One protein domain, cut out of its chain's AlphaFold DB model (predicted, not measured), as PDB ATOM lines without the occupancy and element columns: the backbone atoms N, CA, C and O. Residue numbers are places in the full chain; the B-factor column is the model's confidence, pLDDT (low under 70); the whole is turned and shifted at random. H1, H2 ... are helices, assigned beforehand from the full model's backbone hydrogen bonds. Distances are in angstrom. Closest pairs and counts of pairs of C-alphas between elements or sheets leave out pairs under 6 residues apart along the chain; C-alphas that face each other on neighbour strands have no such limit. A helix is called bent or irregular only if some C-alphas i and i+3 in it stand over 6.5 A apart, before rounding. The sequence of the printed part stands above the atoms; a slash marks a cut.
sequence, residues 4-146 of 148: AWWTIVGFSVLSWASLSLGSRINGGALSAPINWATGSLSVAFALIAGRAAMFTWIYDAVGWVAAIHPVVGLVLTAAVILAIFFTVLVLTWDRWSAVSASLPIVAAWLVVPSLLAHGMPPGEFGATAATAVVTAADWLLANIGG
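Overview. This is residues 4 to 146 of the 148 residues of an uncharacterized protein of Nocardioides sp (UniProt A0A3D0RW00). The long helices H2 and H4 meet as a narrow V, H3 closes its open end, and kinked H5 passes through the middle of this triangle. H1 folds back along H2 as a hairpin; H6 crosses H2. The printed part, 143 residues with six named helices, H1 to H6, is all helix and compact, with a radius of gyration of the C-alphas of 15.1 A and spans of 45 by 37 by 24 A.

Along the chain. Find C-alpha 31 at (51.438, 1.981, 56.196), where H2, residues 31 to 53, begins its 32.0 A. H4, residues 70 to 92, measures 33.8 A. Look then for H1, residues 4 to 22, H3, residues 57 to 67, irregular H5, residues 99 to 117, with C-alphas 110 and 113 7.0 A apart, and H6, residues 124 to 144, which ends with C-alpha 144 at (46.962, 13.007, 32.725).

Arrangement. H2 touches H1, closest C-alphas Ser 15 and Ser 42, 4.0 A, at a shallow tilt of 14 degrees, opposite ways. With H5, the hub, they form a bundle, three helices together. O i to N i+4 pairs are within hydrogen-bond range throughout H1, H2, H3 and H6, in 18 of 19 in H4 and 11 of 15 in H5.

Size, cuts and confidence. The printed part has no cut and no long link; pLDDT is under 70 at, among others, residues 92 to 100.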
ATOM      1  N   ALA A   4      37.572   5.380  24.189       78.06
ATOM      2  CA  ALA A   4      36.996   5.337  25.531       78.06
ATOM      3  C   ALA A   4      37.174   3.977  26.237       78.06
ATOM      4  O   ALA A   4      37.368   3.942  27.448       78.06
ATOM      5  N   TRP A   5      37.166   2.851  25.511       82.56
ATOM      6  CA  TRP A   5      37.316   1.521  26.121       82.56
ATOM      7  C   TRP A   5      38.708   1.269  26.691       82.56
ATOM      8  O   TRP A   5      38.822   0.644  27.744       82.56
ATOM      9  N   TRP A   6      39.754   1.777  26.037       84.44
ATOM     10  CA  TRP A   6      41.118   1.667  26.554       84.44
ATOM     11  C   TRP A   6      41.290   2.488  27.826       84.44
ATOM     12  O   TRP A   6      41.868   1.995  28.792       84.44
ATOM     13  N   THR A   7      40.709   3.689  27.864       86.44
ATOM     14  CA  THR A   7      40.668   4.528  29.065       86.44
ATOM     15  C   THR A   7      39.912   3.825  30.194       86.44
ATOM     16  O   THR A   7      40.441   3.697  31.292       86.44
ATOM     17  N   ILE A   8      38.713   3.294  29.928       88.31
ATOM     18  CA  ILE A   8      37.910   2.597  30.943       88.31
ATOM     19  C   ILE A   8      38.684   1.409  31.515       88.31
ATOM     20  O   ILE A   8      38.869   1.334  32.727       88.31
ATOM     21  N   VAL A   9      39.167   0.495  30.669       88.88
ATOM     22  CA  VAL A   9      39.860  -0.718  31.130       88.88
ATOM     23  C   VAL A   9      41.178  -0.366  31.816       88.88
ATOM     24  O   VAL A   9      41.421  -0.824  32.930       88.88
ATOM     25  N   GLY A  10      42.006   0.476  31.193       88.75
ATOM     26  CA  GLY A  10      43.318   0.851  31.714       88.75
ATOM     27  C   GLY A  10      43.229   1.511  33.086       88.75
ATOM     28  O   GLY A  10      43.864   1.053  34.036       88.75
ATOM     29  N   PHE A  11      42.377   2.527  33.230       90.75
ATOM     30  CA  PHE A  11      42.229   3.231  34.501       90.75
ATOM     31  C   PHE A  11      41.463   2.423  35.558       90.75
ATOM     32  O   PHE A  11      41.768   2.549  36.741       90.75
ATOM     33  N   SER A  12      40.556   1.519  35.171       89.38
ATOM     34  CA  SER A  12      39.943   0.581  36.129       89.38
ATOM     35  C   SER A  12      40.974  -0.386  36.710       89.38
ATOM     36  O   SER A  12      40.997  -0.622  37.917       89.38
ATOM     37  N   VAL A  13      41.862  -0.920  35.864       90.88
ATOM     38  CA  VAL A  13      42.945  -1.812  36.300       90.88
ATOM     39  C   VAL A  13      43.934  -1.066  37.190       90.88
ATOM     40  O   VAL A  13      44.296  -1.585  38.243       90.88
ATOM     41  N   LEU A  14      44.331   0.157  36.821       90.31
ATOM     42  CA  LEU A  14      45.200   0.994  37.654       90.31
ATOM     43  C   LEU A  14      44.551   1.316  39.000       90.31
ATOM     44  O   LEU A  14      45.194   1.183  40.037       90.31
ATOM     45  N   SER A  15      43.264   1.664  38.998       89.88
ATOM     46  CA  SER A  15      42.505   1.929  40.215       89.88
ATOM     47  C   SER A  15      42.503   0.725  41.159       89.88
ATOM     48  O   SER A  15      42.819   0.854  42.347       89.88
ATOM     49  N   TRP A  16      42.215  -0.461  40.621       89.19
ATOM     50  CA  TRP A  16      42.227  -1.708  41.378       89.19
ATOM     51  C   TRP A  16      43.625  -2.075  41.877       89.19
ATOM     52  O   TRP A  16      43.775  -2.474  43.036       89.19
ATOM     53  N   ALA A  17      44.651  -1.911  41.040       87.50
ATOM     54  CA  ALA A  17      46.036  -2.172  41.402       87.50
ATOM     55  C   ALA A  17      46.490  -1.258  42.546       87.50
ATOM     56  O   ALA A  17      47.050  -1.755  43.521       87.50
ATOM     57  N   SER A  18      46.191   0.044  42.484       87.81
ATOM     58  CA  SER A  18      46.512   0.994  43.552       87.81
ATOM     59  C   SER A  18      45.851   0.599  44.872       87.81
ATOM     60  O   SER A  18      46.552   0.445  45.869       87.81
ATOM     61  N   LEU A  19      44.539   0.338  44.881       83.38
ATOM     62  CA  LEU A  19      43.840  -0.044  46.114       83.38
ATOM     63  C   LEU A  19      44.359  -1.376  46.684       83.38
ATOM     64  O   LEU A  19      44.532  -1.531  47.892       83.38
ATOM     65  N   SER A  20      44.641  -2.336  45.801       82.75
ATOM     66  CA  SER A  20      45.153  -3.653  46.187       82.75
ATOM     67  C   SER A  20      46.578  -3.574  46.737       82.75
ATOM     68  O   SER A  20      46.890  -4.282  47.693       82.75
ATOM     69  N   LEU A  21      47.429  -2.709  46.177       81.44
ATOM     70  CA  LEU A  21      48.778  -2.450  46.682       81.44
ATOM     71  C   LEU A  21      48.737  -1.830  48.079       81.44
ATOM     72  O   LEU A  21      49.416  -2.347  48.961       81.44
ATOM     73  N   GLY A  22      47.901  -0.809  48.298       74.56
ATOM     74  CA  GLY A  22      47.696  -0.219  49.625       74.56
ATOM     75  C   GLY A  22      47.289  -1.273  50.654       74.56
ATOM     76  O   GLY A  22      47.977  -1.484  51.643       74.56
ATOM     77  N   SER A  23      46.271  -2.080  50.347       70.00
ATOM     78  CA  SER A  23      45.762  -3.108  51.274       70.00
ATOM     79  C   SER A  23      46.766  -4.198  51.701       70.00
ATOM     80  O   SER A  23      46.480  -4.984  52.609       70.00
ATOM     81  N   ARG A  24      47.922  -4.297  51.030       72.81
ATOM     82  CA  ARG A  24      48.997  -5.252  51.347       72.81
ATOM     83  C   ARG A  24      50.096  -4.649  52.221       72.81
ATOM     84  O   ARG A  24      50.899  -5.403  52.769       72.81
ATOM     85  N   ILE A  25      50.146  -3.328  52.358       71.12
ATOM     86  CA  ILE A  25      51.158  -2.604  53.130       71.12
ATOM     87  C   ILE A  25      50.575  -2.358  54.526       71.12
ATOM     88  O   ILE A  25      50.246  -1.238  54.881       71.12
ATOM     89  N   ASN A  26      50.423  -3.429  55.310       67.00
ATOM     90  CA  ASN A  26      49.812  -3.372  56.644       67.00
ATOM     91  C   ASN A  26      50.876  -3.382  57.754       67.00
ATOM     92  O   ASN A  26      51.842  -4.147  57.685       67.00
ATOM     93  N   GLY A  27      50.670  -2.598  58.820       63.34
ATOM     94  CA  GLY A  27      51.354  -2.793  60.109       63.34
ATOM     95  C   GLY A  27      52.707  -2.093  60.311       63.34
ATOM     96  O   GLY A  27      53.375  -2.356  61.309       63.34
ATOM     97  N   GLY A  28      53.119  -1.195  59.409       72.00
ATOM     98  CA  GLY A  28      54.325  -0.358  59.562       72.00
ATOM     99  C   GLY A  28      54.010   1.110  59.882       72.00
ATOM    100  O   GLY A  28      52.908   1.567  59.620       72.00
ATOM    101  N   ALA A  29      54.970   1.904  60.373       74.19
ATOM    102  CA  ALA A  29      54.753   3.343  60.635       74.19
ATOM    103  C   ALA A  29      54.399   4.160  59.369       74.19
ATOM    104  O   ALA A  29      53.781   5.218  59.461       74.19
ATOM    105  N   LEU A  30      54.772   3.652  58.188       78.19
ATOM    106  CA  LEU A  30      54.475   4.259  56.885       78.19
ATOM    107  C   LEU A  30      53.251   3.651  56.184       78.19
ATOM    108  O   LEU A  30      52.895   4.095  55.099       78.19
ATOM    109  N   SER A  31      52.598   2.660  56.786       76.00
ATOM    110  CA  SER A  31      51.438   1.981  56.196       76.00
ATOM    111  C   SER A  31      50.275   2.945  55.942       76.00
ATOM    112  O   SER A  31      49.851   3.118  54.806       76.00
ATOM    113  N   ALA A  32      49.851   3.685  56.967       76.69
ATOM    114  CA  ALA A  32      48.773   4.660  56.883       76.69
ATOM    115  C   ALA A  32      48.982   5.719  55.779       76.69
ATOM    116  O   ALA A  32      48.091   5.863  54.940       76.69
ATOM    117  N   PRO A  33      50.117   6.452  55.701       81.38
ATOM    118  CA  PRO A  33      50.307   7.434  54.633       81.38
ATOM    119  C   PRO A  33      50.363   6.801  53.234       81.38
ATOM    120  O   PRO A  33      49.850   7.392  52.283       81.38
ATOM    121  N   ILE A  34      50.924   5.594  53.087       82.81
ATOM    122  CA  ILE A  34      50.948   4.887  51.797       82.81
ATOM    123  C   ILE A  34      49.545   4.410  51.400       82.81
ATOM    124  O   ILE A  34      49.161   4.536  50.235       82.81
ATOM    125  N   ASN A  35      48.753   3.923  52.353       82.50
ATOM    126  CA  ASN A  35      47.365   3.534  52.123       82.50
ATOM    127  C   ASN A  35      46.569   4.742  51.640       82.50
ATOM    128  O   ASN A  35      45.964   4.673  50.579       82.50
ATOM    129  N   TRP A  36      46.672   5.890  52.311       82.12
ATOM    130  CA  TRP A  36      46.029   7.129  51.859       82.12
ATOM    131  C   TRP A  36      46.459   7.575  50.459       82.12
ATOM    132  O   TRP A  36      45.607   7.959  49.654       82.12
ATOM    133  N   ALA A  37      47.754   7.500  50.137       84.56
ATOM    134  CA  ALA A  37      48.254   7.843  48.807       84.56
ATOM    135  C   ALA A  37      47.695   6.905  47.723       84.56
ATOM    136  O   ALA A  37      47.175   7.357  46.703       84.56
ATOM    137  N   THR A  38      47.748   5.594  47.959       86.38
ATOM    138  CA  THR A  38      47.251   4.577  47.019       86.38
ATOM    139  C   THR A  38      45.727   4.577  46.894       86.38
ATOM    140  O   THR A  38      45.204   4.388  45.797       86.38
ATOM    141  N   GLY A  39      45.007   4.877  47.973       84.38
ATOM    142  CA  GLY A  39      43.567   5.123  47.969       84.38
ATOM    143  C   GLY A  39      43.178   6.332  47.137       84.38
ATOM    144  O   GLY A  39      42.303   6.239  46.282       84.38
ATOM    145  N   SER A  40      43.871   7.453  47.335       86.00
ATOM    146  CA  SER A  40      43.622   8.684  46.577       86.00
ATOM    147  C   SER A  40      43.882   8.485  45.081       86.00
ATOM    148  O   SER A  40      43.073   8.899  44.252       86.00
ATOM    149  N   LEU A  41      44.966   7.782  44.729       87.19
ATOM    150  CA  LEU A  41      45.258   7.382  43.349       87.19
ATOM    151  C   LEU A  41      44.178   6.460  42.779       87.19
ATOM    152  O   LEU A  41      43.742   6.653  41.647       87.19
ATOM    153  N   SER A  42      43.709   5.491  43.568       88.94
ATOM    154  CA  SER A  42      42.640   4.584  43.156       88.94
ATOM    155  C   SER A  42      41.361   5.342  42.799       88.94
ATOM    156  O   SER A  42      40.801   5.116  41.722       88.94
ATOM    157  N   VAL A  43      40.944   6.287  43.646       87.19
ATOM    158  CA  VAL A  43      39.777   7.145  43.392       87.19
ATOM    159  C   VAL A  43      39.988   7.986  42.135       87.19
ATOM    160  O   VAL A  43      39.117   8.008  41.269       87.19
ATOM    161  N   ALA A  44      41.152   8.625  41.985       88.50
ATOM    162  CA  ALA A  44      41.459   9.433  40.807       88.50
ATOM    163  C   ALA A  44      41.353   8.616  39.506       88.50
ATOM    164  O   ALA A  44      40.676   9.031  38.567       88.50
ATOM    165  N   PHE A  45      41.951   7.423  39.467       90.44
ATOM    166  CA  PHE A  45      41.864   6.535  38.309       90.44
ATOM    167  C   PHE A  45      40.431   6.060  38.040       90.44
ATOM    168  O   PHE A  45      39.984   6.081  36.893       90.44
ATOM    169  N   ALA A  46      39.668   5.693  39.072       90.19
ATOM    170  CA  ALA A  46      38.283   5.268  38.885       90.19
ATOM    171  C   ALA A  46      37.384   6.402  38.366       90.19
ATOM    172  O   ALA A  46      36.528   6.152  37.522       90.19
ATOM    173  N   LEU A  47      37.603   7.648  38.803       89.00
ATOM    174  CA  LEU A  47      36.865   8.811  38.301       89.00
ATOM    175  C   LEU A  47      37.163   9.097  36.826       89.00
ATOM    176  O   LEU A  47      36.244   9.400  36.067       89.00
ATOM    177  N   ILE A  48      38.418   8.940  36.393       88.88
ATOM    178  CA  ILE A  48      38.802   9.042  34.977       88.88
ATOM    179  C   ILE A  48      38.099   7.959  34.152       88.88
ATOM    180  O   ILE A  48      37.489   8.255  33.121       88.88
ATOM    181  N   ALA A  49      38.141   6.707  34.623       90.00
ATOM    182  CA  ALA A  49      37.448   5.594  33.978       90.00
ATOM    183  C   ALA A  49      35.935   5.844  33.907       90.00
ATOM    184  O   ALA A  49      35.331   5.650  32.854       90.00
ATOM    185  N   GLY A  50      35.332   6.327  34.994       89.12
ATOM    186  CA  GLY A  50      33.909   6.637  35.062       89.12
ATOM    187  C   GLY A  50      33.499   7.786  34.147       89.12
ATOM    188  O   GLY A  50      32.459   7.724  33.496       89.12
ATOM    189  N   ARG A  51      34.348   8.807  34.002       89.81
ATOM    190  CA  ARG A  51      34.119   9.894  33.048       89.81
ATOM    191  C   ARG A  51      34.157   9.400  31.605       89.81
ATOM    192  O   ARG A  51      33.293   9.780  30.821       89.81
ATOM    193  N   ALA A  52      35.097   8.518  31.266       88.69
ATOM    194  CA  ALA A  52      35.128   7.860  29.960       88.69
ATOM    195  C   ALA A  52      33.915   6.932  29.748       88.69
ATOM    196  O   ALA A  52      33.360   6.881  28.649       88.69
ATOM    197  N   ALA A  53      33.452   6.255  30.805       89.56
ATOM    198  CA  ALA A  53      32.277   5.385  30.776       89.56
ATOM    199  C   ALA A  53      30.984   6.134  30.415       89.56
ATOM    200  O   ALA A  53      30.107   5.539  29.783       89.56
ATOM    201  N   MET A  54      30.899   7.440  30.709       89.62
ATOM    202  CA  MET A  54      29.782   8.300  30.289       89.62
ATOM    203  C   MET A  54      29.587   8.372  28.765       89.62
ATOM    204  O   MET A  54      28.507   8.728  28.312       89.62
ATOM    205  N   PHE A  55      30.606   8.030  27.971       88.50
ATOM    206  CA  PHE A  55      30.547   8.026  26.502       88.50
ATOM    207  C   PHE A  55      30.350   6.619  25.916       88.50
ATOM    208  O   PHE A  55      30.666   6.362  24.752       88.50
ATOM    209  N   THR A  56      29.882   5.675  26.731       89.25
ATOM    210  CA  THR A  56      29.689   4.271  26.352       89.25
ATOM    211  C   THR A  56      28.345   3.748  26.852       89.25
ATOM    212  O   THR A  56      27.657   4.424  27.612       89.25
ATOM    213  N   TRP A  57      28.006   2.505  26.495       87.69
ATOM    214  CA  TRP A  57      26.776   1.840  26.944       87.69
ATOM    215  C   TRP A  57      26.638   1.751  28.472       87.69
ATOM    216  O   TRP A  57      25.531   1.549  28.963       87.69
ATOM    217  N   ILE A  58      27.728   1.912  29.237       89.19
ATOM    218  CA  ILE A  58      27.679   1.953  30.706       89.19
ATOM    219  C   ILE A  58      26.780   3.105  31.173       89.19
ATOM    220  O   ILE A  58      25.995   2.921  32.098       89.19
ATOM    221  N   TYR A  59      26.833   4.261  30.504       90.25
ATOM    222  CA  TYR A  59      25.959   5.394  30.807       90.25
ATOM    223  C   TYR A  59      24.477   5.033  30.682       90.25
ATOM    224  O   TYR A  59      23.692   5.284  31.601       90.25
ATOM    225  N   ASP A  60      24.114   4.404  29.565       90.38
ATOM    226  CA  ASP A  60      22.738   4.007  29.276       90.38
ATOM    227  C   ASP A  60      22.272   2.904  30.227       90.38
ATOM    228  O   ASP A  60      21.153   2.950  30.733       90.38
ATOM    229  N   ALA A  61      23.146   1.940  30.537       89.62
ATOM    230  CA  ALA A  61      22.855   0.873  31.484       89.62
ATOM    231  C   ALA A  61      22.581   1.423  32.889       89.62
ATOM    232  O   ALA A  61      21.612   1.018  33.525       89.62
ATOM    233  N   VAL A  62      23.388   2.375  33.367       89.25
ATOM    234  CA  VAL A  62      23.183   3.010  34.677       89.25
ATOM    235  C   VAL A  62      21.858   3.770  34.713       89.25
ATOM    236  O   VAL A  62      21.106   3.623  35.676       89.25
ATOM    237  N   GLY A  63      21.540   4.522  33.655       87.75
ATOM    238  CA  GLY A  63      20.264   5.230  33.537       87.75
ATOM    239  C   GLY A  63      19.070   4.281  33.517       87.75
ATOM    240  O   GLY A  63      18.100   4.486  34.245       87.75
ATOM    241  N   TRP A  64      19.170   3.195  32.748       90.12
ATOM    242  CA  TRP A  64      18.140   2.163  32.687       90.12
ATOM    243  C   TRP A  64      17.894   1.531  34.057       90.12
ATOM    244  O   TRP A  64      16.745   1.474  34.490       90.12
ATOM    245  N   VAL A  65      18.951   1.132  34.779       87.50
ATOM    246  CA  VAL A  65      18.816   0.554  36.127       87.50
ATOM    247  C   VAL A  65      18.204   1.566  37.097       87.50
ATOM    248  O   VAL A  65      17.271   1.223  37.821       87.50
ATOM    249  N   ALA A  66      18.677   2.814  37.100       85.44
ATOM    250  CA  ALA A  66      18.151   3.857  37.979       85.44
ATOM    251  C   ALA A  66      16.665   4.168  37.718       85.44
ATOM    252  O   ALA A  66      15.944   4.524  38.651       85.44
ATOM    253  N   ALA A  67      16.198   3.982  36.480       85.81
ATOM    254  CA  ALA A  67      14.817   4.214  36.069       85.81
ATOM    255  C   ALA A  67      13.862   3.032  36.332       85.81
ATOM    256  O   ALA A  67      12.653   3.218  36.209       85.81
ATOM    257  N   ILE A  68      14.356   1.842  36.717       88.06
ATOM    258  CA  ILE A  68      13.511   0.652  36.965       88.06
ATOM    259  C   ILE A  68      12.410   0.952  37.989       88.06
ATOM    260  O   ILE A  68      11.270   0.518  37.832       88.06
ATOM    261  N   HIS A  69      12.751   1.670  39.061       82.94
ATOM    262  CA  HIS A  69      11.809   2.046  40.109       82.94
ATOM    263  C   HIS A  69      12.352   3.255  40.892       82.94
ATOM    264  O   HIS A  69      13.562   3.312  41.119       82.94
ATOM    265  N   PRO A  70      11.504   4.169  41.410       74.31
ATOM    266  CA  PRO A  70      11.956   5.334  42.184       74.31
ATOM    267  C   PRO A  70      12.876   4.991  43.370       74.31
ATOM    268  O   PRO A  70      13.772   5.752  43.723       74.31
ATOM    269  N   VAL A  71      12.685   3.811  43.968       82.75
ATOM    270  CA  VAL A  71      13.522   3.303  45.071       82.75
ATOM    271  C   VAL A  71      14.884   2.788  44.586       82.75
ATOM    272  O   VAL A  71      15.853   2.852  45.333       82.75
ATOM    273  N   VAL A  72      15.008   2.313  43.344       80.38
ATOM    274  CA  VAL A  72      16.274   1.767  42.822       80.38
ATOM    275  C   VAL A  72      17.319   2.869  42.657       80.38
ATOM    276  O   VAL A  72      18.459   2.674  43.069       80.38
ATOM    277  N   GLY A  73      16.937   4.053  42.168       74.31
ATOM    278  CA  GLY A  73      17.834   5.217  42.128       74.31
ATOM    279  C   GLY A  73      18.348   5.629  43.516       74.31
ATOM    280  O   GLY A  73      19.536   5.914  43.688       74.31
ATOM    281  N   LEU A  74      17.483   5.566  44.537       75.88
ATOM    282  CA  LEU A  74      17.857   5.799  45.938       75.88
ATOM    283  C   LEU A  74      18.818   4.728  46.466       75.88
ATOM    284  O   LEU A  74      19.811   5.070  47.103       75.88
ATOM    285  N   VAL A  75      18.564   3.448  46.181       80.50
ATOM    286  CA  VAL A  75      19.437   2.334  46.589       80.50
ATOM    287  C   VAL A  75      20.804   2.429  45.916       80.50
ATOM    288  O   VAL A  75      21.818   2.260  46.587       80.50
ATOM    289  N   LEU A  76      20.859   2.751  44.622       77.81
ATOM    290  CA  LEU A  76      22.124   2.961  43.915       77.81
ATOM    291  C   LEU A  76      22.892   4.157  44.484       77.81
ATOM    292  O   LEU A  76      24.102   4.077  44.683       77.81
ATOM    293  N   THR A  77      22.193   5.245  44.807       76.94
ATOM    294  CA  THR A  77      22.815   6.398  45.464       76.94
ATOM    295  C   THR A  77      23.360   6.030  46.841       76.94
ATOM    296  O   THR A  77      24.494   6.370  47.176       76.94
ATOM    297  N   ALA A  78      22.577   5.303  47.641       78.56
ATOM    298  CA  ALA A  78      23.015   4.811  48.937       78.56
ATOM    299  C   ALA A  78      24.239   3.898  48.790       78.56
ATOM    300  O   ALA A  78      25.177   4.037  49.567       78.56
ATOM    301  N   ALA A  79      24.275   3.035  47.770       74.69
ATOM    302  CA  ALA A  79      25.418   2.182  47.461       74.69
ATOM    303  C   ALA A  79      26.669   2.993  47.086       74.69
ATOM    304  O   ALA A  79      27.760   2.652  47.532       74.69
ATOM    305  N   VAL A  80      26.520   4.093  46.338       72.00
ATOM    306  CA  VAL A  80      27.620   5.023  46.039       72.00
ATOM    307  C   VAL A  80      28.136   5.693  47.310       72.00
ATOM    308  O   VAL A  80      29.339   5.679  47.558       72.00
ATOM    309  N   ILE A  81      27.248   6.224  48.155       77.56
ATOM    310  CA  ILE A  81      27.635   6.832  49.437       77.56
ATOM    311  C   ILE A  81      28.349   5.798  50.312       77.56
ATOM    312  O   ILE A  81      29.432   6.068  50.832       77.56
ATOM    313  N   LEU A  82      27.789   4.592  50.419       76.81
ATOM    314  CA  LEU A  82      28.399   3.468  51.119       76.81
ATOM    315  C   LEU A  82      29.776   3.140  50.551       76.81
ATOM    316  O   LEU A  82      30.690   2.972  51.341       76.81
ATOM    317  N   ALA A  83      29.967   3.106  49.233       70.31
ATOM    318  CA  ALA A  83      31.263   2.829  48.620       70.31
ATOM    319  C   ALA A  83      32.309   3.915  48.919       70.31
ATOM    320  O   ALA A  83      33.468   3.590  49.181       70.31
ATOM    321  N   ILE A  84      31.910   5.190  48.956       72.62
ATOM    322  CA  ILE A  84      32.783   6.297  49.375       72.62
ATOM    323  C   ILE A  84      33.199   6.102  50.839       72.62
ATOM    324  O   ILE A  84      34.391   6.106  51.154       72.62
ATOM    325  N   PHE A  85      32.234   5.850  51.727       78.06
ATOM    326  CA  PHE A  85      32.506   5.561  53.137       78.06
ATOM    327  C   PHE A  85      33.378   4.316  53.316       78.06
ATOM    328  O   PHE A  85      34.305   4.316  54.124       78.06
ATOM    329  N   PHE A  86      33.124   3.271  52.533       70.50
ATOM    330  CA  PHE A  86      33.873   2.023  52.576       70.50
ATOM    331  C   PHE A  86      35.306   2.215  52.079       70.50
ATOM    332  O   PHE A  86      36.217   1.597  52.614       70.50
ATOM    333  N   THR A  87      35.530   3.124  51.125       72.31
ATOM    334  CA  THR A  87      36.876   3.526  50.697       72.31
ATOM    335  C   THR A  87      37.637   4.130  51.876       72.31
ATOM    336  O   THR A  87      38.724   3.669  52.196       72.31
ATOM    337  N   VAL A  88      37.045   5.086  52.600       74.44
ATOM    338  CA  VAL A  88      37.666   5.689  53.797       74.44
ATOM    339  C   VAL A  88      37.930   4.646  54.887       74.44
ATOM    340  O   VAL A  88      38.985   4.652  55.521       74.44
ATOM    341  N   LEU A  89      36.994   3.722  55.094       73.06
ATOM    342  CA  LEU A  89      37.113   2.657  56.086       73.06
ATOM    343  C   LEU A  89      38.238   1.671  55.735       73.06
ATOM    344  O   LEU A  89      39.043   1.338  56.599       73.06
ATOM    345  N   VAL A  90      38.363   1.274  54.465       68.69
ATOM    346  CA  VAL A  90      39.478   0.443  53.978       68.69
ATOM    347  C   VAL A  90      40.824   1.156  54.137       68.69
ATOM    348  O   VAL A  90      41.814   0.512  54.466       68.69
ATOM    349  N   LEU A  91      40.872   2.478  53.958       70.50
ATOM    350  CA  LEU A  91      42.105   3.261  54.106       70.50
ATOM    351  C   LEU A  91      42.517   3.485  55.567       70.50
ATOM    352  O   LEU A  91      43.702   3.646  55.853       70.50
ATOM    353  N   THR A  92      41.554   3.505  56.491       69.44
ATOM    354  CA  THR A  92      41.795   3.758  57.923       69.44
ATOM    355  C   THR A  92      42.011   2.478  58.727       69.44
ATOM    356  O   THR A  92      42.795   2.476  59.678       69.44
ATOM    357  N   TRP A  93      41.381   1.368  58.342       67.38
ATOM    358  CA  TRP A  93      41.649   0.052  58.916       67.38
ATOM    359  C   TRP A  93      42.797  -0.649  58.183       67.38
ATOM    360  O   TRP A  93      42.597  -1.609  57.443       67.38
ATOM    361  N   ASP A  94      44.020  -0.219  58.510       59.03
ATOM    362  CA  ASP A  94      45.342  -0.765  58.127       59.03
ATOM    363  C   ASP A  94      45.581  -2.266  58.466       59.03
ATOM    364  O   ASP A  94      46.699  -2.763  58.552       59.03
ATOM    365  N   ARG A  95      44.525  -3.025  58.770       55.38
ATOM    366  CA  ARG A  95      44.598  -4.424  59.218       55.38
ATOM    367  C   ARG A  95      43.809  -5.393  58.353       55.38
ATOM    368  O   ARG A  95      43.837  -6.593  58.622       55.38
ATOM    369  N   TRP A  96      43.105  -4.910  57.335       58.16
ATOM    370  CA  TRP A  96      42.364  -5.766  56.419       58.16
ATOM    371  C   TRP A  96      43.042  -5.811  55.055       58.16
ATOM    372  O   TRP A  96      43.161  -4.805  54.364       58.16
ATOM    373  N   SER A  97      43.423  -7.021  54.634       57.62
ATOM    374  CA  SER A  97      43.710  -7.310  53.229       57.62
ATOM    375  C   SER A  97      42.401  -7.192  52.443       57.62
ATOM    376  O   SER A  97      41.664  -8.158  52.256       57.62
ATOM    377  N   ALA A  98      42.067  -5.969  52.044       59.56
ATOM    378  CA  ALA A  98      40.810  -5.609  51.399       59.56
ATOM    379  C   ALA A  98      40.807  -5.885  49.884       59.56
ATOM    380  O   ALA A  98      40.021  -5.294  49.147       59.56
ATOM    381  N   VAL A  99      41.656  -6.798  49.396       68.81
ATOM    382  CA  VAL A  99      41.746  -7.150  47.966       68.81
ATOM    383  C   VAL A  99      40.406  -7.669  47.422       68.81
ATOM    384  O   VAL A  99      40.084  -7.450  46.261       68.81
ATOM    385  N   SER A 100      39.593  -8.327  48.251       69.00
ATOM    386  CA  SER A 100      38.247  -8.771  47.865       69.00
ATOM    387  C   SER A 100      37.223  -7.631  47.824       69.00
ATOM    388  O   SER A 100      36.295  -7.672  47.020       69.00
ATOM    389  N   ALA A 101      37.397  -6.600  48.654       72.62
ATOM    390  CA  ALA A 101      36.534  -5.422  48.678       72.62
ATOM    391  C   ALA A 101      36.934  -4.369  47.632       72.62
ATOM    392  O   ALA A 101      36.118  -3.516  47.285       72.62
ATOM    393  N   SER A 102      38.156  -4.436  47.091       78.06
ATOM    394  CA  SER A 102      38.660  -3.444  46.142       78.06
ATOM    395  C   SER A 102      37.896  -3.435  44.823       78.06
ATOM    396  O   SER A 102      37.605  -2.364  44.307       78.06
ATOM    397  N   LEU A 103      37.497  -4.596  44.302       81.50
ATOM    398  CA  LEU A 103      36.715  -4.678  43.064       81.50
ATOM    399  C   LEU A 103      35.339  -3.985  43.181       81.50
ATOM    400  O   LEU A 103      35.058  -3.122  42.347       81.50
ATOM    401  N   PRO A 104      34.505  -4.276  44.202       81.50
ATOM    402  CA  PRO A 104      33.267  -3.533  44.439       81.50
ATOM    403  C   PRO A 104      33.470  -2.022  44.580       81.50
ATOM    404  O   PRO A 104      32.683  -1.249  44.040       81.50
ATOM    405  N   ILE A 105      34.531  -1.597  45.275       82.25
ATOM    406  CA  ILE A 105      34.844  -0.175  45.472       82.25
ATOM    407  C   ILE A 105      35.153   0.496  44.131       82.25
ATOM    408  O   ILE A 105      34.564   1.524  43.809       82.25
ATOM    409  N   VAL A 106      36.033  -0.100  43.321       85.81
ATOM    410  CA  VAL A 106      36.409   0.443  42.007       85.81
ATOM    411  C   VAL A 106      35.205   0.500  41.070       85.81
ATOM    412  O   VAL A 106      34.986   1.519  40.420       85.81
ATOM    413  N   ALA A 107      34.392  -0.559  41.034       85.56
ATOM    414  CA  ALA A 107      33.175  -0.591  40.229       85.56
ATOM    415  C   ALA A 107      32.182   0.504  40.651       85.56
ATOM    416  O   ALA A 107      31.596   1.162  39.793       85.56
ATOM    417  N   ALA A 108      32.030   0.740  41.957       85.62
ATOM    418  CA  ALA A 108      31.182   1.810  42.458       85.62
ATOM    419  C   ALA A 108      31.690   3.182  41.998       85.62
ATOM    420  O   ALA A 108      30.921   3.924  41.395       85.62
ATOM    421  N   TRP A 109      32.980   3.485  42.198       86.88
ATOM    422  CA  TRP A 109      33.593   4.748  41.767       86.88
ATOM    423  C   TRP A 109      33.515   4.982  40.255       86.88
ATOM    424  O   TRP A 109      33.289   6.112  39.828       86.88
ATOM    425  N   LEU A 110      33.638   3.924  39.449       89.06
ATOM    426  CA  LEU A 110      33.477   3.988  37.996       89.06
ATOM    427  C   LEU A 110      32.056   4.399  37.592       89.06
ATOM    428  O   LEU A 110      31.876   5.127  36.621       89.06
ATOM    429  N   VAL A 111      31.040   3.947  38.323       88.88
ATOM    430  CA  VAL A 111      29.633   4.229  38.004       88.88
ATOM    431  C   VAL A 111      29.184   5.608  38.509       88.88
ATOM    432  O   VAL A 111      28.215   6.157  37.983       88.88
ATOM    433  N   VAL A 112      29.899   6.210  39.471       88.69
ATOM    434  CA  VAL A 112      29.532   7.506  40.076       88.69
ATOM    435  C   VAL A 112      29.255   8.603  39.039       88.69
ATOM    436  O   VAL A 112      28.187   9.211  39.130       88.69
ATOM    437  N   PRO A 113      30.124   8.873  38.041       88.44
ATOM    438  CA  PRO A 113      29.879   9.958  37.091       88.44
ATOM    439  C   PRO A 113      28.607   9.750  36.262       88.44
ATOM    440  O   PRO A 113      27.827  10.683  36.084       88.44
ATOM    441  N   SER A 114      28.354   8.519  35.807       89.38
ATOM    442  CA  SER A 114      27.128   8.176  35.080       89.38
ATOM    443  C   SER A 114      25.887   8.328  35.957       89.38
ATOM    444  O   SER A 114      24.879   8.859  35.503       89.38
ATOM    445  N   LEU A 115      25.959   7.901  37.218       86.88
ATOM    446  CA  LEU A 115      24.840   7.981  38.153       86.88
ATOM    447  C   LEU A 115      24.467   9.436  38.477       86.88
ATOM    448  O   LEU A 115      23.294   9.805  38.419       86.88
ATOM    449  N   LEU A 116      25.471  10.273  38.739       86.44
ATOM    450  CA  LEU A 116      25.291  11.701  38.996       86.44
ATOM    451  C   LEU A 116      24.732  12.445  37.775       86.44
ATOM    452  O   LEU A 116      23.890  13.327  37.924       86.44
ATOM    453  N   ALA A 117      25.153  12.070  36.566       86.38
ATOM    454  CA  ALA A 117      24.648  12.657  35.326       86.38
ATOM    455  C   ALA A 117      23.165  12.338  35.058       86.38
ATOM    456  O   ALA A 117      22.473  13.141  34.436       86.38
ATOM    457  N   HIS A 118      22.651  11.227  35.596       87.75
ATOM    458  CA  HIS A 118      21.216  10.911  35.610       87.75
ATOM    459  C   HIS A 118      20.451  11.587  36.763       87.75
ATOM    460  O   HIS A 118      19.287  11.273  37.003       87.75
ATOM    461  N   GLY A 119      21.081  12.521  37.486       82.94
ATOM    462  CA  GLY A 119      20.434  13.310  38.536       82.94
ATOM    463  C   GLY A 119      20.206  12.550  39.842       82.94
ATOM    464  O   GLY A 119      19.253  12.847  40.558       82.94
ATOM    465  N   MET A 120      21.050  11.559  40.145       82.62
ATOM    466  CA  MET A 120      20.975  10.759  41.371       82.62
ATOM    467  C   MET A 120      22.142  11.105  42.311       82.62
ATOM    468  O   MET A 120      23.284  11.021  41.867       82.62
ATOM    469  N   PRO A 121      21.915  11.452  43.595       77.56
ATOM    470  CA  PRO A 121      20.612  11.663  44.234       77.56
ATOM    471  C   PRO A 121      19.838  12.839  43.626       77.56
ATOM    472  O   PRO A 121      20.457  13.806  43.187       77.56
ATOM    473  N   PRO A 122      18.497  12.823  43.683       76.06
ATOM    474  CA  PRO A 122      17.702  13.980  43.296       76.06
ATOM    475  C   PRO A 122      17.917  15.158  44.262       76.06
ATOM    476  O   PRO A 122      18.112  14.972  45.464       76.06
ATOM    477  N   GLY A 123      17.824  16.382  43.735       80.12
ATOM    478  CA  GLY A 123      17.912  17.631  44.503       80.12
ATOM    479  C   GLY A 123      19.253  18.365  44.374       80.12
ATOM    480  O   GLY A 123      20.167  17.930  43.675       80.12
ATOM    481  N   GLU A 124      19.371  19.505  45.061       81.12
ATOM    482  CA  GLU A 124      20.531  20.408  44.949       81.12
ATOM    483  C   GLU A 124      21.854  19.753  45.361       81.12
ATOM    484  O   GLU A 124      22.896  20.010  44.753       81.12
ATOM    485  N   PHE A 125      21.816  18.862  46.357       78.62
ATOM    486  CA  PHE A 125      22.996  18.119  46.790       78.62
ATOM    487  C   PHE A 125      23.563  17.254  45.657       78.62
ATOM    488  O   PHE A 125      24.763  17.304  45.391       78.62
ATOM    489  N   GLY A 126      22.710  16.506  44.950       75.88
ATOM    490  CA  GLY A 126      23.143  15.676  43.828       75.88
ATOM    491  C   GLY A 126      23.643  16.498  42.647       75.88
ATOM    492  O   GLY A 126      24.675  16.163  42.078       75.88
ATOM    493  N   ALA A 127      22.992  17.623  42.337       77.62
ATOM    494  CA  ALA A 127      23.452  18.541  41.292       77.62
ATOM    495  C   ALA A 127      24.840  19.141  41.607       77.62
ATOM    496  O   ALA A 127      25.714  19.228  40.738       77.62
ATOM    497  N   THR A 128      25.074  19.496  42.872       82.81
ATOM    498  CA  THR A 128      26.372  20.003  43.343       82.81
ATOM    499  C   THR A 128      27.441  18.913  43.287       82.81
ATOM    500  O   THR A 128      28.538  19.146  42.780       82.81
ATOM    501  N   ALA A 129      27.113  17.701  43.746       79.19
ATOM    502  CA  ALA A 129      28.007  16.549  43.683       79.19
ATOM    503  C   ALA A 129      28.357  16.173  42.234       79.19
ATOM    504  O   ALA A 129      29.525  15.935  41.936       79.19
ATOM    505  N   ALA A 130      27.379  16.193  41.324       80.69
ATOM    506  CA  ALA A 130      27.582  15.961  39.895       80.69
ATOM    507  C   ALA A 130      28.595  16.949  39.316       80.69
ATOM    508  O   ALA A 130      29.570  16.544  38.683       80.69
ATOM    509  N   THR A 131      28.411  18.236  39.612       83.38
ATOM    510  CA  THR A 131      29.312  19.298  39.157       83.38
ATOM    511  C   THR A 131      30.724  19.098  39.700       83.38
ATOM    512  O   THR A 131      31.689  19.151  38.938       83.38
ATOM    513  N   ALA A 132      30.860  18.825  40.999       84.06
ATOM    514  CA  ALA A 132      32.154  18.628  41.644       84.06
ATOM    515  C   ALA A 132      32.900  17.406  41.087       84.06
ATOM    516  O   ALA A 132      34.082  17.502  40.762       84.06
ATOM    517  N   VAL A 133      32.210  16.271  40.932       83.38
ATOM    518  CA  VAL A 133      32.810  15.021  40.444       83.38
ATOM    519  C   VAL A 133      33.208  15.124  38.976       83.38
ATOM    520  O   VAL A 133      34.317  14.720  38.629       83.38
ATOM    521  N   VAL A 134      32.353  15.689  38.117       82.00
ATOM    522  CA  VAL A 134      32.684  15.877  36.696       82.00
ATOM    523  C   VAL A 134      33.844  16.858  36.545       82.00
ATOM    524  O   VAL A 134      34.790  16.559  35.824       82.00
ATOM    525  N   THR A 135      33.840  17.967  37.292       84.88
ATOM    526  CA  THR A 135      34.936  18.949  37.270       84.88
ATOM    527  C   THR A 135      36.256  18.329  37.731       84.88
ATOM    528  O   THR A 135      37.292  18.543  37.105       84.88
ATOM    529  N   ALA A 136      36.233  17.523  38.796       83.81
ATOM    530  CA  ALA A 136      37.414  16.811  39.272       83.81
ATOM    531  C   ALA A 136      37.920  15.791  38.239       83.81
ATOM    532  O   ALA A 136      39.121  15.727  37.983       83.81
ATOM    533  N   ALA A 137      37.024  15.019  37.620       82.69
ATOM    534  CA  ALA A 137      37.391  14.030  36.611       82.69
ATOM    535  C   ALA A 137      37.948  14.678  35.332       82.69
ATOM    536  O   ALA A 137      38.949  14.203  34.800       82.69
ATOM    537  N   ASP A 138      37.351  15.780  34.873       83.75
ATOM    538  CA  ASP A 138      37.826  16.544  33.717       83.75
ATOM    539  C   ASP A 138      39.185  17.203  34.008       83.75
ATOM    540  O   ASP A 138      40.085  17.165  33.168       83.75
ATOM    541  N   TRP A 139      39.387  17.730  35.222       85.62
ATOM    542  CA  TRP A 139      40.692  18.229  35.659       85.62
ATOM    543  C   TRP A 139      41.746  17.115  35.681       85.62
ATOM    544  O   TRP A 139      42.847  17.302  35.162       85.62
ATOM    545  N   LEU A 140      41.422  15.937  36.222       83.50
ATOM    546  CA  LEU A 140      42.327  14.784  36.225       83.50
ATOM    547  C   LEU A 140      42.682  14.346  34.799       83.50
ATOM    548  O   LEU A 140      43.857  14.158  34.491       83.50
ATOM    549  N   LEU A 141      41.688  14.247  33.913       77.06
ATOM    550  CA  LEU A 141      41.890  13.936  32.496       77.06
ATOM    551  C   LEU A 141      42.807  14.954  31.812       77.06
ATOM    552  O   LEU A 141      43.724  14.550  31.104       77.06
ATOM    553  N   ALA A 142      42.620  16.253  32.053       79.56
ATOM    554  CA  ALA A 142      43.461  17.296  31.467       79.56
ATOM    555  C   ALA A 142      44.924  17.226  31.945       79.56
ATOM    556  O   ALA A 142      45.837  17.510  31.175       79.56
ATOM    557  N   ASN A 143      45.157  16.815  33.194       77.19
ATOM    558  CA  ASN A 143      46.502  16.713  33.772       77.19
ATOM    559  C   ASN A 143      47.193  15.366  33.489       77.19
ATOM    560  O   ASN A 143      48.407  15.257  33.645       77.19
ATOM    561  N   ILE A 144      46.444  14.346  33.060       68.56
ATOM    562  CA  ILE A 144      46.962  13.007  32.725       68.56
ATOM    563  C   ILE A 144      46.990  12.775  31.202       68.56
ATOM    564  O   ILE A 144      47.726  11.915  30.723       68.56
ATOM    565  N   GLY A 145      46.266  13.586  30.422       49.81
ATOM    566  CA  GLY A 145      46.067  13.490  28.968       49.81
ATOM    567  C   GLY A 145      47.304  13.653  28.074       49.81
ATOM    568  O   GLY A 145      47.159  13.826  26.871       49.81
ATOM    569  N   GLY A 146      48.516  13.590  28.631       48.34
ATOM    570  CA  GLY A 146      49.755  13.401  27.869       48.34
ATOM    571  C   GLY A 146      50.202  11.937  27.738       48.34
ATOM    572  O   GLY A 146      51.218  11.683  27.099       48.34
TER     573      GLY A 146